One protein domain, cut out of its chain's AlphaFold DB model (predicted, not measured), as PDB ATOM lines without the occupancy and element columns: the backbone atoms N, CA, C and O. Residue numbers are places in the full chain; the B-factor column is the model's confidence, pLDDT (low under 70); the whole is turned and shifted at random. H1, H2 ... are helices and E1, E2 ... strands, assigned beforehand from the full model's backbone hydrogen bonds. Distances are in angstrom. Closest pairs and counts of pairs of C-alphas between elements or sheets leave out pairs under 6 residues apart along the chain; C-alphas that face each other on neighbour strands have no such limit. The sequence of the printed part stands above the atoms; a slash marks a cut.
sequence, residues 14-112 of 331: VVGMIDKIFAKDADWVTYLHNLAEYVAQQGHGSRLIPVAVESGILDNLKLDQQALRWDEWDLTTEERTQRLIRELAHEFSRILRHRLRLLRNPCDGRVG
ATOM      1  N   VAL A  14      30.357  46.046 -43.805       92.06
ATOM      2  CA  VAL A  14      29.439  46.208 -42.680       92.06
ATOM      3  C   VAL A  14      28.031  45.922 -43.165       92.06
ATOM      4  O   VAL A  14      27.555  46.556 -44.103       92.06
ATOM      5  N   VAL A  15      27.362  44.969 -42.521       95.25
ATOM      6  CA  VAL A  15      25.952  44.663 -42.773       95.25
ATOM      7  C   VAL A  15      25.126  45.354 -41.694       95.25
ATOM      8  O   VAL A  15      25.185  44.980 -40.525       95.25
ATOM      9  N   GLY A  16      24.396  46.399 -42.078       93.00
ATOM     10  CA  GLY A  16      23.570  47.179 -41.160       93.00
ATOM     11  C   GLY A  16      22.145  46.646 -41.133       93.00
ATOM     12  O   GLY A  16      21.365  46.987 -42.014       93.00
ATOM     13  N   MET A  17      21.796  45.832 -40.138       94.25
ATOM     14  CA  MET A  17      20.412  45.393 -39.918       94.25
ATOM     15  C   MET A  17      19.625  46.541 -39.284       94.25
ATOM     16  O   MET A  17      19.880  46.884 -38.131       94.25
ATOM     17  N   ILE A  18      18.708  47.160 -40.031       93.75
ATOM     18  CA  ILE A  18      17.992  48.357 -39.576       93.75
ATOM     19  C   ILE A  18      16.513  48.046 -39.362       93.75
ATOM     20  O   ILE A  18      15.835  47.556 -40.266       93.75
ATOM     21  N   ASP A  19      16.008  48.391 -38.180       93.81
ATOM     22  CA  ASP A  19      14.586  48.386 -37.842       93.81
ATOM     23  C   ASP A  19      14.064  49.817 -37.596       93.81
ATOM     24  O   ASP A  19      14.774  50.816 -37.758       93.81
ATOM     25  N   LYS A  20      12.795  49.937 -37.195       92.50
ATOM     26  CA  LYS A  20      12.175  51.237 -36.897       92.50
ATOM     27  C   LYS A  20      12.755  51.950 -35.675       92.50
ATOM     28  O   LYS A  20      12.566  53.163 -35.577       92.50
ATOM     29  N   ILE A  21      13.367  51.237 -34.731       92.06
ATOM     30  CA  ILE A  21      13.982  51.832 -33.539       92.06
ATOM     31  C   ILE A  21      15.278  52.514 -33.967       92.06
ATOM     32  O   ILE A  21      15.426  53.716 -33.761       92.06
ATOM     33  N   PHE A  22      16.148  51.783 -34.667       90.00
ATOM     34  CA  PHE A  22      17.400  52.316 -35.202       90.00
ATOM     35  C   PHE A  22      17.173  53.482 -36.168       90.00
ATOM     36  O   PHE A  22      17.860  54.494 -36.086       90.00
ATOM     37  N   ALA A  23      16.160  53.395 -37.035       90.06
ATOM     38  CA  ALA A  23      15.856  54.464 -37.987       90.06
ATOM     39  C   ALA A  23      15.329  55.765 -37.347       90.06
ATOM     40  O   ALA A  23      15.269  56.790 -38.025       90.06
ATOM     41  N   LYS A  24      14.916  55.741 -36.072       90.81
ATOM     42  CA  LYS A  24      14.445  56.924 -35.328       90.81
ATOM     43  C   LYS A  24      15.502  57.518 -34.398       90.81
ATOM     44  O   LYS A  24      15.298  58.620 -33.893       90.81
ATOM     45  N   ASP A  25      16.590  56.799 -34.154       92.94
ATOM     46  CA  ASP A  25      17.681  57.248 -33.300       92.94
ATOM     47  C   ASP A  25      18.626  58.160 -34.098       92.94
ATOM     48  O   ASP A  25      19.336  57.716 -35.001       92.94
ATOM     49  N   ALA A  26      18.618  59.457 -33.783       92.56
ATOM     50  CA  ALA A  26      19.399  60.456 -34.511       92.56
ATOM     51  C   ALA A  26      20.918  60.227 -34.409       92.56
ATOM     52  O   ALA A  26      21.637  60.469 -35.385       92.56
ATOM     53  N   ASP A  27      21.404  59.737 -33.267       94.12
ATOM     54  CA  ASP A  27      22.826  59.458 -33.064       94.12
ATOM     55  C   ASP A  27      23.239  58.243 -33.896       94.12
ATOM     56  O   ASP A  27      24.271  58.261 -34.573       94.12
ATOM     57  N   TRP A  28      22.391  57.211 -33.922       91.75
ATOM     58  CA  TRP A  28      22.633  56.016 -34.723       91.75
ATOM     59  C   TRP A  28      22.597  56.297 -36.228       91.75
ATOM     60  O   TRP A  28      23.479  55.859 -36.967       91.75
ATOM     61  N   VAL A  29      21.621  57.082 -36.691       91.75
ATOM     62  CA  VAL A  29      21.545  57.514 -38.092       91.75
ATOM     63  C   VAL A  29      22.784  58.325 -38.470       91.75
ATOM     64  O   VAL A  29      23.371  58.081 -39.524       91.75
ATOM     65  N   THR A  30      23.238  59.238 -37.607       93.94
ATOM     66  CA  THR A  30      24.473  60.009 -37.835       93.94
ATOM     67  C   THR A  30      25.697  59.095 -37.914       93.94
ATOM     68  O   THR A  30      26.518  59.231 -38.821       93.94
ATOM     69  N   TYR A  31      25.806  58.118 -37.009       93.19
ATOM     70  CA  TYR A  31      26.863  57.109 -37.054       93.19
ATOM     71  C   TYR A  31      26.855  56.331 -38.375       93.19
ATOM     72  O   TYR A  31      27.913  56.143 -38.972       93.19
ATOM     73  N   LEU A  32      25.682  55.912 -38.860       92.56
ATOM     74  CA  LEU A  32      25.572  55.132 -40.089       92.56
ATOM     75  C   LEU A  32      25.996  55.931 -41.333       92.56
ATOM     76  O   LEU A  32      26.662  55.370 -42.199       92.56
ATOM     77  N   HIS A  33      25.683  57.230 -41.396       93.44
ATOM     78  CA  HIS A  33      26.169  58.119 -42.461       93.44
ATOM     79  C   HIS A  33      27.690  58.275 -42.418       93.44
ATOM     80  O   HIS A  33      28.358  58.058 -43.426       93.44
ATOM     81  N   ASN A  34      28.246  58.574 -41.241       93.81
ATOM     82  CA  ASN A  34      29.696  58.694 -41.065       93.81
ATOM     83  C   ASN A  34      30.408  57.393 -41.443       93.81
ATOM     84  O   ASN A  34      31.465  57.410 -42.075       93.81
ATOM     85  N   LEU A  35      29.819  56.254 -41.074       92.38
ATOM     86  CA  LEU A  35      30.323  54.951 -41.464       92.38
ATOM     87  C   LEU A  35      30.271  54.796 -42.982       92.38
ATOM     88  O   LEU A  35      31.296  54.463 -43.560       92.38
ATOM     89  N   ALA A  36      29.133  55.066 -43.629       91.19
ATOM     90  CA  ALA A  36      28.974  54.977 -45.080       91.19
ATOM     91  C   ALA A  36      30.026  55.808 -45.836       91.19
ATOM     92  O   ALA A  36      30.670  55.294 -46.754       91.19
ATOM     93  N   GLU A  37      30.253  57.054 -45.410       90.56
ATOM     94  CA  GLU A  37      31.299  57.928 -45.949       90.56
ATOM     95  C   GLU A  37      32.698  57.347 -45.729       90.56
ATOM     96  O   GLU A  37      33.501  57.289 -46.663       90.56
ATOM     97  N   TYR A  38      32.983  56.864 -44.517       89.81
ATOM     98  CA  TYR A  38      34.259  56.236 -44.196       89.81
ATOM     99  C   TYR A  38      34.529  55.027 -45.095       89.81
ATOM    100  O   TYR A  38      35.621  54.918 -45.654       89.81
ATOM    101  N   VAL A  39      33.546  54.133 -45.280       88.62
ATOM    102  CA  VAL A  39      33.731  52.945 -46.123       88.62
ATOM    103  C   VAL A  39      33.925  53.330 -47.591       88.62
ATOM    104  O   VAL A  39      34.789  52.759 -48.253       88.62
ATOM    105  N   ALA A  40      33.193  54.335 -48.081       83.31
ATOM    106  CA  ALA A  40      33.337  54.840 -49.445       83.31
ATOM    107  C   ALA A  40      34.738  55.426 -49.712       83.31
ATOM    108  O   ALA A  40      35.300  55.218 -50.788       83.31
ATOM    109  N   GLN A  41      35.341  56.096 -48.724       84.44
ATOM    110  CA  GLN A  41      36.705  56.632 -48.825       84.44
ATOM    111  C   GLN A  41      37.789  55.541 -48.893       84.44
ATOM    112  O   GLN A  41      38.865  55.793 -49.431       84.44
ATOM    113  N   GLN A  42      37.516  54.322 -48.408       79.38
ATOM    114  CA  GLN A  42      38.431  53.174 -48.537       79.38
ATOM    115  C   GLN A  42      38.433  52.556 -49.950       79.38
ATOM    116  O   GLN A  42      39.210  51.640 -50.226       79.38
ATOM    117  N   GLY A  43      37.576  53.042 -50.853       75.31
ATOM    118  CA  GLY A  43      37.458  52.569 -52.230       75.31
ATOM    119  C   GLY A  43      36.499  51.387 -52.404       75.31
ATOM    120  O   GLY A  43      35.851  50.917 -51.473       75.31
ATOM    121  N   HIS A  44      36.423  50.877 -53.634       70.00
ATOM    122  CA  HIS A  44      35.387  49.936 -54.096       70.00
ATOM    123  C   HIS A  44      35.371  48.560 -53.398       70.00
ATOM    124  O   HIS A  44      34.401  47.802 -53.538       70.00
ATOM    125  N   GLY A  45      36.435  48.230 -52.660       72.44
ATOM    126  CA  GLY A  45      36.564  46.990 -51.900       72.44
ATOM    127  C   GLY A  45      35.803  46.981 -50.574       72.44
ATOM    128  O   GLY A  45      35.446  45.907 -50.112       72.44
ATOM    129  N   SER A  46      35.513  48.131 -49.969       84.69
ATOM    130  CA  SER A  46      34.839  48.187 -48.669       84.69
ATOM    131  C   SER A  46      33.433  48.771 -48.836       84.69
ATOM    132  O   SER A  46      33.244  49.708 -49.608       84.69
ATOM    133  N   ARG A  47      32.420  48.204 -48.163       88.56
ATOM    134  CA  ARG A  47      31.010  48.600 -48.351       88.56
ATOM    135  C   ARG A  47      30.197  48.566 -47.063       88.56
ATOM    136  O   ARG A  47      30.346  47.658 -46.249       88.56
ATOM    137  N   LEU A  48      29.269  49.511 -46.939       92.88
ATOM    138  CA  LEU A  48      28.095  49.369 -46.084       92.88
ATOM    139  C   LEU A  48      26.973  48.734 -46.916       92.88
ATOM    140  O   LEU A  48      26.652  49.239 -47.991       92.88
ATOM    141  N   ILE A  49      26.383  47.650 -46.418       94.31
ATOM    142  CA  ILE A  49      25.204  46.998 -46.995       94.31
ATOM    143  C   ILE A  49      24.048  47.166 -46.001       94.31
ATOM    144  O   ILE A  49      23.973  46.421 -45.018       94.31
ATOM    145  N   PRO A  50      23.162  48.154 -46.209       95.31
ATOM    146  CA  PRO A  50      21.964  48.308 -45.397       95.31
ATOM    147  C   PRO A  50      20.987  47.154 -45.652       95.31
ATOM    148  O   PRO A  50      20.742  46.780 -46.800       95.31
ATOM    149  N   VAL A  51      20.390  46.613 -44.596       96.44
ATOM    150  CA  VAL A  51      19.312  45.620 -44.660       96.44
ATOM    151  C   VAL A  51      18.096  46.204 -43.957       96.44
ATOM    152  O   VAL A  51      18.110  46.410 -42.744       96.44
ATOM    153  N   ALA A  52      17.043  46.484 -44.722       95.94
ATOM    154  CA  ALA A  52      15.799  47.009 -44.187       95.94
ATOM    155  C   ALA A  52      14.936  45.872 -43.640       95.94
ATOM    156  O   ALA A  52      14.320  45.137 -44.408       95.94
ATOM    157  N   VAL A  53      14.911  45.713 -42.315       94.75
ATOM    158  CA  VAL A  53      14.176  44.631 -41.637       94.75
ATOM    159  C   VAL A  53      12.674  44.920 -41.591       94.75
ATOM    160  O   VAL A  53      11.861  43.996 -41.638       94.75
ATOM    161  N   GLU A  54      12.302  46.200 -41.546       92.69
ATOM    162  CA  GLU A  54      10.917  46.666 -41.535       92.69
ATOM    163  C   GLU A  54      10.636  47.685 -42.645       92.69
ATOM    164  O   GLU A  54      11.519  48.421 -43.086       92.69
ATOM    165  N   SER A  55       9.373  47.768 -43.059       90.12
ATOM    166  CA  SER A  55       8.936  48.677 -44.116       90.12
ATOM    167  C   SER A  55       8.890  50.142 -43.677       90.12
ATOM    168  O   SER A  55       8.635  50.471 -42.512       90.12
ATOM    169  N   GLY A  56       9.127  51.036 -44.643       86.62
ATOM    170  CA  GLY A  56       9.033  52.489 -44.465       86.62
ATOM    171  C   GLY A  56      10.168  53.121 -43.653       86.62
ATOM    172  O   GLY A  56      10.022  54.245 -43.183       86.62
ATOM    173  N   ILE A  57      11.285  52.412 -43.450       89.56
ATOM    174  CA  ILE A  57      12.418  52.934 -42.668       89.56
ATOM    175  C   ILE A  57      13.448  53.693 -43.513       89.56
ATOM    176  O   ILE A  57      14.106  54.593 -42.998       89.56
ATOM    177  N   LEU A  58      13.583  53.361 -44.802       86.19
ATOM    178  CA  LEU A  58      14.656  53.887 -45.655       86.19
ATOM    179  C   LEU A  58      14.538  55.395 -45.915       86.19
ATOM    180  O   LEU A  58      15.554  56.087 -45.916       86.19
ATOM    181  N   ASP A  59      13.314  55.914 -46.041       82.38
ATOM    182  CA  ASP A  59      13.065  57.347 -46.268       82.38
ATOM    183  C   ASP A  59      13.596  58.222 -45.121       82.38
ATOM    184  O   ASP A  59      14.038  59.351 -45.342       82.38
ATOM    185  N   ASN A  60      13.585  57.694 -43.892       79.25
ATOM    186  CA  ASN A  60      14.118  58.383 -42.714       79.25
ATOM    187  C   ASN A  60      15.644  58.285 -42.628       79.25
ATOM    188  O   ASN A  60      16.282  59.203 -42.118       79.25
ATOM    189  N   LEU A  61      16.222  57.191 -43.134       84.25
ATOM    190  CA  LEU A  61      17.664  56.960 -43.109       84.25
ATOM    191  C   LEU A  61      18.415  57.812 -44.128       84.25
ATOM    192  O   LEU A  61      19.554  58.148 -43.853       84.25
ATOM    193  N   LYS A  62      17.811  58.145 -45.281       85.81
ATOM    194  CA  LYS A  62      18.424  58.967 -46.352       85.81
ATOM    195  C   LYS A  62      19.839  58.532 -46.771       85.81
ATOM    196  O   LYS A  62      20.651  59.359 -47.173       85.81
ATOM    197  N   LEU A  63      20.121  57.234 -46.701       86.62
ATOM    198  CA  LEU A  63      21.376  56.670 -47.190       86.62
ATOM    199  C   LEU A  63      21.378  56.633 -48.719       86.62
ATOM    200  O   LEU A  63      20.389  56.231 -49.332       86.62
ATOM    201  N   ASP A  64      22.522  56.948 -49.321       87.69
ATOM    202  CA  ASP A  64      22.728  56.833 -50.772       87.69
ATOM    203  C   ASP A  64      22.988  55.382 -51.224       87.69
ATOM    204  O   ASP A  64      23.035  55.080 -52.418       87.69
ATOM    205  N   GLN A  65      23.201  54.462 -50.278       89.62
ATOM    206  CA  GLN A  65      23.481  53.057 -50.561       89.62
ATOM    207  C   GLN A  65      22.191  52.266 -50.798       89.62
ATOM    208  O   GLN A  65      21.226  52.361 -50.042       89.62
ATOM    209  N   GLN A  66      22.209  51.400 -51.815       90.31
ATOM    210  CA  GLN A  66      21.129  50.449 -52.066       90.31
ATOM    211  C   GLN A  66      20.975  49.489 -50.879       90.31
ATOM    212  O   GLN A  66      21.927  48.810 -50.498       90.31
ATOM    213  N   ALA A  67      19.757  49.389 -50.347       93.50
ATOM    214  CA  ALA A  67      19.433  48.464 -49.269       93.50
ATOM    215  C   ALA A  67      18.898  47.123 -49.795       93.50
ATOM    216  O   ALA A  67      18.170  47.072 -50.794       93.50
ATOM    217  N   LEU A  68      19.195  46.046 -49.066       94.94
ATOM    218  CA  LEU A  68      18.486  44.775 -49.185       94.94
ATOM    219  C   LEU A  68      17.140  44.887 -48.459       94.94
ATOM    220  O   LEU A  68      17.085  45.213 -47.274       94.94
ATOM    221  N   ARG A  69      16.050  44.623 -49.181       94.44
ATOM    222  CA  ARG A  69      14.671  44.772 -48.696       94.44
ATOM    223  C   ARG A  69      14.159  43.478 -48.078       94.44
ATOM    224  O   ARG A  69      13.347  42.774 -48.670       94.44
ATOM    225  N   TRP A  70      14.678  43.152 -46.894       95.88
ATOM    226  CA  TRP A  70      14.221  41.993 -46.119       95.88
ATOM    227  C   TRP A  70      12.716  42.068 -45.827       95.88
ATOM    228  O   TRP A  70      12.017  41.054 -45.845       95.88
ATOM    229  N   ASP A  71      12.218  43.281 -45.603       94.50
ATOM    230  CA  ASP A  71      10.814  43.603 -45.371       94.50
ATOM    231  C   ASP A  71       9.877  43.251 -46.542       94.50
ATOM    232  O   ASP A  71       8.705  42.959 -46.309       94.50
ATOM    233  N   GLU A  72      10.380  43.240 -47.781       94.56
ATOM    234  CA  GLU A  72       9.585  42.992 -48.996       94.56
ATOM    235  C   GLU A  72       9.534  41.512 -49.410       94.56
ATOM    236  O   GLU A  72       8.840  41.150 -50.360       94.56
ATOM    237  N   TRP A  73      10.269  40.629 -48.732       94.06
ATOM    238  CA  TRP A  73      10.299  39.213 -49.090       94.06
ATOM    239  C   TRP A  73       9.118  38.465 -48.479       94.06
ATOM    240  O   TRP A  73       9.103  38.208 -47.279       94.06
ATOM    241  N   ASP A  74       8.144  38.062 -49.288       93.69
ATOM    242  CA  ASP A  74       7.017  37.236 -48.836       93.69
ATOM    243  C   ASP A  74       7.441  35.767 -48.644       93.69
ATOM    244  O   ASP A  74       7.255  34.919 -49.511       93.69
ATOM    245  N   LEU A  75       8.148  35.506 -47.541       93.38
ATOM    246  CA  LEU A  75       8.812  34.247 -47.201       93.38
ATOM    247  C   LEU A  75       8.806  34.054 -45.679       93.38
ATOM    248  O   LEU A  75       8.722  35.027 -44.921       93.38
ATOM    249  N   THR A  76       8.967  32.812 -45.219       95.94
ATOM    250  CA  THR A  76       9.198  32.535 -43.793       95.94
ATOM    251  C   THR A  76      10.528  33.133 -43.321       95.94
ATOM    252  O   THR A  76      11.430  33.396 -44.116       95.94
ATOM    253  N   THR A  77      10.697  33.338 -42.012       94.88
ATOM    254  CA  THR A  77      11.945  33.892 -41.450       94.88
ATOM    255  C   THR A  77      13.180  33.070 -41.828       94.88
ATOM    256  O   THR A  77      14.228  33.643 -42.124       94.88
ATOM    257  N   GLU A  78      13.062  31.743 -41.853       95.38
ATOM    258  CA  GLU A  78      14.166  30.863 -42.247       95.38
ATOM    259  C   GLU A  78      14.527  31.074 -43.722       95.38
ATOM    260  O   GLU A  78      15.676  31.356 -44.054       95.38
ATOM    261  N   GLU A  79      13.541  31.065 -44.617       94.00
ATOM    262  CA  GLU A  79      13.758  31.308 -46.047       94.00
ATOM    263  C   GLU A  79      14.299  32.716 -46.336       94.00
ATOM    264  O   GLU A  79      15.165  32.873 -47.201       94.00
ATOM    265  N   ARG A  80      13.841  33.738 -45.597       95.38
ATOM    266  CA  ARG A  80      14.405  35.098 -45.650       95.38
ATOM    267  C   ARG A  80      15.868  35.106 -45.225       95.38
ATOM    268  O   ARG A  80      16.678  35.740 -45.893       95.38
ATOM    269  N   THR A  81      16.215  34.369 -44.170       95.88
ATOM    270  CA  THR A  81      17.600  34.233 -43.694       95.88
ATOM    271  C   THR A  81      18.471  33.612 -44.776       95.88
ATOM    272  O   THR A  81      19.487  34.191 -45.159       95.88
ATOM    273  N   GLN A  82      18.031  32.491 -45.352       94.50
ATOM    274  CA  GLN A  82      18.750  31.831 -46.440       94.50
ATOM    275  C   GLN A  82      18.871  32.738 -47.672       94.50
ATOM    276  O   GLN A  82      19.920  32.779 -48.314       94.50
ATOM    277  N   ARG A  83      17.828  33.510 -48.002       94.88
ATOM    278  CA  ARG A  83      17.891  34.503 -49.081       94.88
ATOM    279  C   ARG A  83      18.901  35.608 -48.781       94.88
ATOM    280  O   ARG A  83      19.711  35.900 -49.654       94.88
ATOM    281  N   LEU A  84      18.900  36.173 -47.575       95.88
ATOM    282  CA  LEU A  84      19.864  37.200 -47.175       95.88
ATOM    283  C   LEU A  84      21.299  36.688 -47.281       95.88
ATOM    284  O   LEU A  84      22.144  37.387 -47.830       95.88
ATOM    285  N   ILE A  85      21.565  35.467 -46.808       95.75
ATOM    286  CA  ILE A  85      22.889  34.841 -46.915       95.75
ATOM    287  C   ILE A  85      23.329  34.770 -48.382       95.75
ATOM    288  O   ILE A  85      24.459  35.143 -48.684       95.75
ATOM    289  N   ARG A  86      22.442  34.380 -49.310       95.00
ATOM    290  CA  ARG A  86      22.757  34.352 -50.750       95.00
ATOM    291  C   ARG A  86      23.046  35.743 -51.319       95.00
ATOM    292  O   ARG A  86      24.042  35.913 -52.019       95.00
ATOM    293  N   GLU A  87      22.219  36.740 -51.013       94.38
ATOM    294  CA  GLU A  87      22.444  38.119 -51.482       94.38
ATOM    295  C   GLU A  87      23.781  38.674 -50.956       94.38
ATOM    296  O   GLU A  87      24.564  39.257 -51.705       94.38
ATOM    297  N   LEU A  88      24.101  38.422 -49.684       94.88
ATOM    298  CA  LEU A  88      25.373  38.828 -49.085       94.88
ATOM    299  C   LEU A  88      26.562  38.067 -49.682       94.88
ATOM    300  O   LEU A  88      27.562  38.689 -50.032       94.88
ATOM    301  N   ALA A  89      26.458  36.748 -49.864       95.19
ATOM    302  CA  ALA A  89      27.504  35.937 -50.487       95.19
ATOM    303  C   ALA A  89      27.810  36.404 -51.919       95.19
ATOM    304  O   ALA A  89      28.976  36.442 -52.326       95.19
ATOM    305  N   HIS A  90      26.785  36.822 -52.667       93.81
ATOM    306  CA  HIS A  90      26.951  37.439 -53.979       93.81
ATOM    307  C   HIS A  90      27.744  38.750 -53.903       93.81
ATOM    308  O   HIS A  90      28.728  38.926 -54.632       93.81
ATOM    309  N   GLU A  91      27.371  39.657 -52.999       91.88
ATOM    310  CA  GLU A  91      28.079  40.930 -52.839       91.88
ATOM    311  C   GLU A  91      29.520  40.737 -52.350       91.88
ATOM    312  O   GLU A  91      30.443  41.357 -52.886       91.88
ATOM    313  N   PHE A  92      29.754  39.816 -51.415       92.81
ATOM    314  CA  PHE A  92      31.098  39.480 -50.940       92.81
ATOM    315  C   PHE A  92      31.954  38.898 -52.063       92.81
ATOM    316  O   PHE A  92      33.120  39.262 -52.214       92.81
ATOM    317  N   SER A  93      31.368  38.055 -52.912       92.69
ATOM    318  CA  SER A  93      32.053  37.500 -54.075       92.69
ATOM    319  C   SER A  93      32.454  38.588 -55.080       92.69
ATOM    320  O   SER A  93      33.569  38.559 -55.602       92.69
ATOM    321  N   ARG A  94      31.608  39.603 -55.318       89.94
ATOM    322  CA  ARG A  94      31.964  40.766 -56.162       89.94
ATOM    323  C   ARG A  94      33.116  41.577 -55.564       89.94
ATOM    324  O   ARG A  94      34.043  41.945 -56.289       89.94
ATOM    325  N   ILE A  95      33.082  41.805 -54.253       89.19
ATOM    326  CA  ILE A  95      34.136  42.508 -53.511       89.19
ATOM    327  C   ILE A  95      35.469  41.754 -53.594       89.19
ATOM    328  O   ILE A  95      36.502  42.341 -53.920       89.19
ATOM    329  N   LEU A  96      35.465  40.442 -53.357       90.75
ATOM    330  CA  LEU A  96      36.683  39.639 -53.420       90.75
ATOM    331  C   LEU A  96      37.201  39.478 -54.847       90.75
ATOM    332  O   LEU A  96      38.411  39.505 -55.051       90.75
ATOM    333  N   ARG A  97      36.326  39.394 -55.857       89.81
ATOM    334  CA  ARG A  97      36.744  39.444 -57.267       89.81
ATOM    335  C   ARG A  97      37.498  40.736 -57.568       89.81
ATOM    336  O   ARG A  97      38.526  40.704 -58.244       89.81
ATOM    337  N   HIS A  98      37.001  41.866 -57.067       85.69
ATOM    338  CA  HIS A  98      37.680  43.150 -57.198       85.69
ATOM    339  C   HIS A  98      39.046  43.140 -56.491       85.69
ATOM    340  O   HIS A  98      40.053  43.496 -57.107       85.69
ATOM    341  N   ARG A  99      39.116  42.637 -55.253       86.62
ATOM    342  CA  ARG A  99      40.382  42.488 -54.518       86.62
ATOM    343  C   ARG A  99      41.381  41.597 -55.255       86.62
ATOM    344  O   ARG A  99      42.538  41.977 -55.396       86.62
ATOM    345  N   LEU A 100      40.950  40.439 -55.744       89.06
ATOM    346  CA  LEU A 100      41.809  39.499 -56.458       89.06
ATOM    347  C   LEU A 100      42.437  40.141 -57.701       89.06
ATOM    348  O   LEU A 100      43.613  39.920 -57.984       89.06
ATOM    349  N   ARG A 101      41.675  40.974 -58.423       86.62
ATOM    350  CA  ARG A 101      42.197  41.751 -59.558       86.62
ATOM    351  C   ARG A 101      43.303  42.711 -59.117       86.62
ATOM    352  O   ARG A 101      44.343  42.728 -59.763       86.62
ATOM    353  N   LEU A 102      43.110  43.442 -58.017       84.31
ATOM    354  CA  LEU A 102      44.124  44.351 -57.466       84.31
ATOM    355  C   LEU A 102      45.381  43.618 -56.986       84.31
ATOM    356  O   LEU A 102      46.486  44.088 -57.230       84.31
ATOM    357  N   LEU A 103      45.224  42.456 -56.343       86.88
ATOM    358  CA  LEU A 103      46.357  41.637 -55.904       86.88
ATOM    359  C   LEU A 103      47.195  41.151 -57.095       86.88
ATOM    360  O   LEU A 103      48.421  41.217 -57.056       86.88
ATOM    361  N   ARG A 104      46.535  40.723 -58.178       87.75
ATOM    362  CA  ARG A 104      47.206  40.254 -59.401       87.75
ATOM    363  C   ARG A 104      47.796  41.387 -60.234       87.75
ATOM    364  O   ARG A 104      48.865  41.224 -60.810       87.75
ATOM    365  N   ASN A 105      47.109  42.525 -60.301       84.62
ATOM    366  CA  ASN A 105      47.495  43.688 -61.094       84.62
ATOM    367  C   ASN A 105      47.334  44.985 -60.273       84.62
ATOM    368  O   ASN A 105      46.341  45.696 -60.443       84.62
ATOM    369  N   PRO A 106      48.320  45.353 -59.431       75.69
ATOM    370  CA  PRO A 106      48.222  46.526 -58.552       75.69
ATOM    371  C   PRO A 106      48.067  47.861 -59.293       75.69
ATOM    372  O   PRO A 106      47.484  48.804 -58.771       75.69
ATOM    373  N   CYS A 107      48.573  47.939 -60.527       67.31
ATOM    374  CA  CYS A 107      48.481  49.126 -61.379       67.31
ATOM    375  C   CYS A 107      47.211  49.154 -62.246       67.31
ATOM    376  O   CYS A 107      47.113  50.001 -63.138       67.31
ATOM    377  N   ASP A 108      46.268  48.224 -62.057       64.88
ATOM    378  CA  ASP A 108      45.026  48.222 -62.824       64.88
ATOM    379  C   ASP A 108      44.136  49.399 -62.396       64.88
ATOM    380  O   ASP A 108      43.300  49.295 -61.506       64.88
ATOM    381  N   GLY A 109      44.313  50.545 -63.060       53.03
ATOM    382  CA  GLY A 109      43.484  51.741 -62.895       53.03
ATOM    383  C   GLY A 109      42.054  51.587 -63.425       53.03
ATOM    384  O   GLY A 109      41.297  52.553 -63.416       53.03
ATOM    385  N   ARG A 110      41.652  50.393 -63.894       54.00
ATOM    386  CA  ARG A 110      40.272  50.072 -64.299       54.00
ATOM    387  C   ARG A 110      39.395  49.689 -63.105       54.00
ATOM    388  O   ARG A 110      38.454  48.906 -63.249       54.00
ATOM    389  N   VAL A 111      39.690  50.227 -61.928       56.62
ATOM    390  CA  VAL A 111      38.774  50.186 -60.794       56.62
ATOM    391  C   VAL A 111      37.687  51.218 -61.052       56.62
ATOM    392  O   VAL A 111      37.944  52.418 -61.046       56.62
ATOM    393  N   GLY A 112      36.480  50.756 -61.345       61.38
ATOM    394  CA  GLY A 112      35.361  51.648 -61.590       61.38
ATOM    395  C   GLY A 112      34.027  50.930 -61.507       61.38
ATOM    396  O   GLY A 112      33.946  49.701 -61.543       61.38
TER     397      GLY A 112
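Overview. This is residues 14 to 112 of the 331 residues of the protein "Toll/interleukin-1 receptor domain-containing protein" of Rhodothermaceae bacterium (UniProt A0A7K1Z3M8). Look first for a small sheet of two parallel strands, E1 and E2, in the middle of a flat slab, with H1 over one face and the long, straight H3 over the opposite face, loosely placed and reaching far past the strands. The short H2 and the long link of residues 62 to 76 lie toward the E2 edge, and residues 103 to 109, at the far end of H3, stick out. The printed part has 99 residues, with three named helices and two named strands in the order E1, H1, E2, H2, H3, and its class is mostly helix. It is only just loose, close to compact, with a radius of gyration of the C-alphas of 15.4 A, and it spans 44 by 32 by 15 A.

Along the chain. Find C-alpha 14 at (29.439, 46.208, -42.680); from there E1, residues 14 to 18, runs 12.1 A. Its neighbour strand is E2, residues 47 to 52, which runs 15.9 A. Between them in the chain comes H1, residues 26 to 41, which begins at C-alpha 26, (19.399, 60.456, -34.511), and is 22.8 A long. After E2 look for H2, residues 58 to 61, only 5.0 A long. H3, residues 77 to 104, runs 40.1 A to C-alpha 104 at (47.206, 40.254, -59.401).

Arrangement. Start at the sheet, where E1 and E2 are parallel neighbours with 19 degrees between their directions. There you find N 16 and O 49 within hydrogen-bond range at 3.0 A, and N 51 and O 16 at 2.8 A. E1, H1 and E2 form a strand-helix-strand unit, two parallel neighbour strands with a helix between them in the chain, and its crossover is right-handed. The closest C-alphas of H1 and E2 are those of Val 39 and Arg 47, 5.6 A apart. E1 and H1 are near each other, with 5 pairs of C-alphas within 10 A. H1 and H2 are close but not clearly touching: their closest C-alphas, Val 29 and Leu 61, are 6.4 A apart. E2 and H3 are near each other, with 6 pairs of C-alphas within 10 A, while H1 and H3 are apart. In H1 and H3 every O i to N i+4 pair is within hydrogen-bond range; H2 is too short for such a pair.

Size, cuts and confidence. The two C-alphas farthest apart are those of Thr 76 and Cys 107, at 46.1 A. The printed part runs from 14 to 112 and has no cut. The link from H2 to H3, 15 residues, is long, while those from H1 to E2 and from E2 to H2 are tight. The mean pLDDT of the printed part is 88.6, and residues 107 to 112 are under 70.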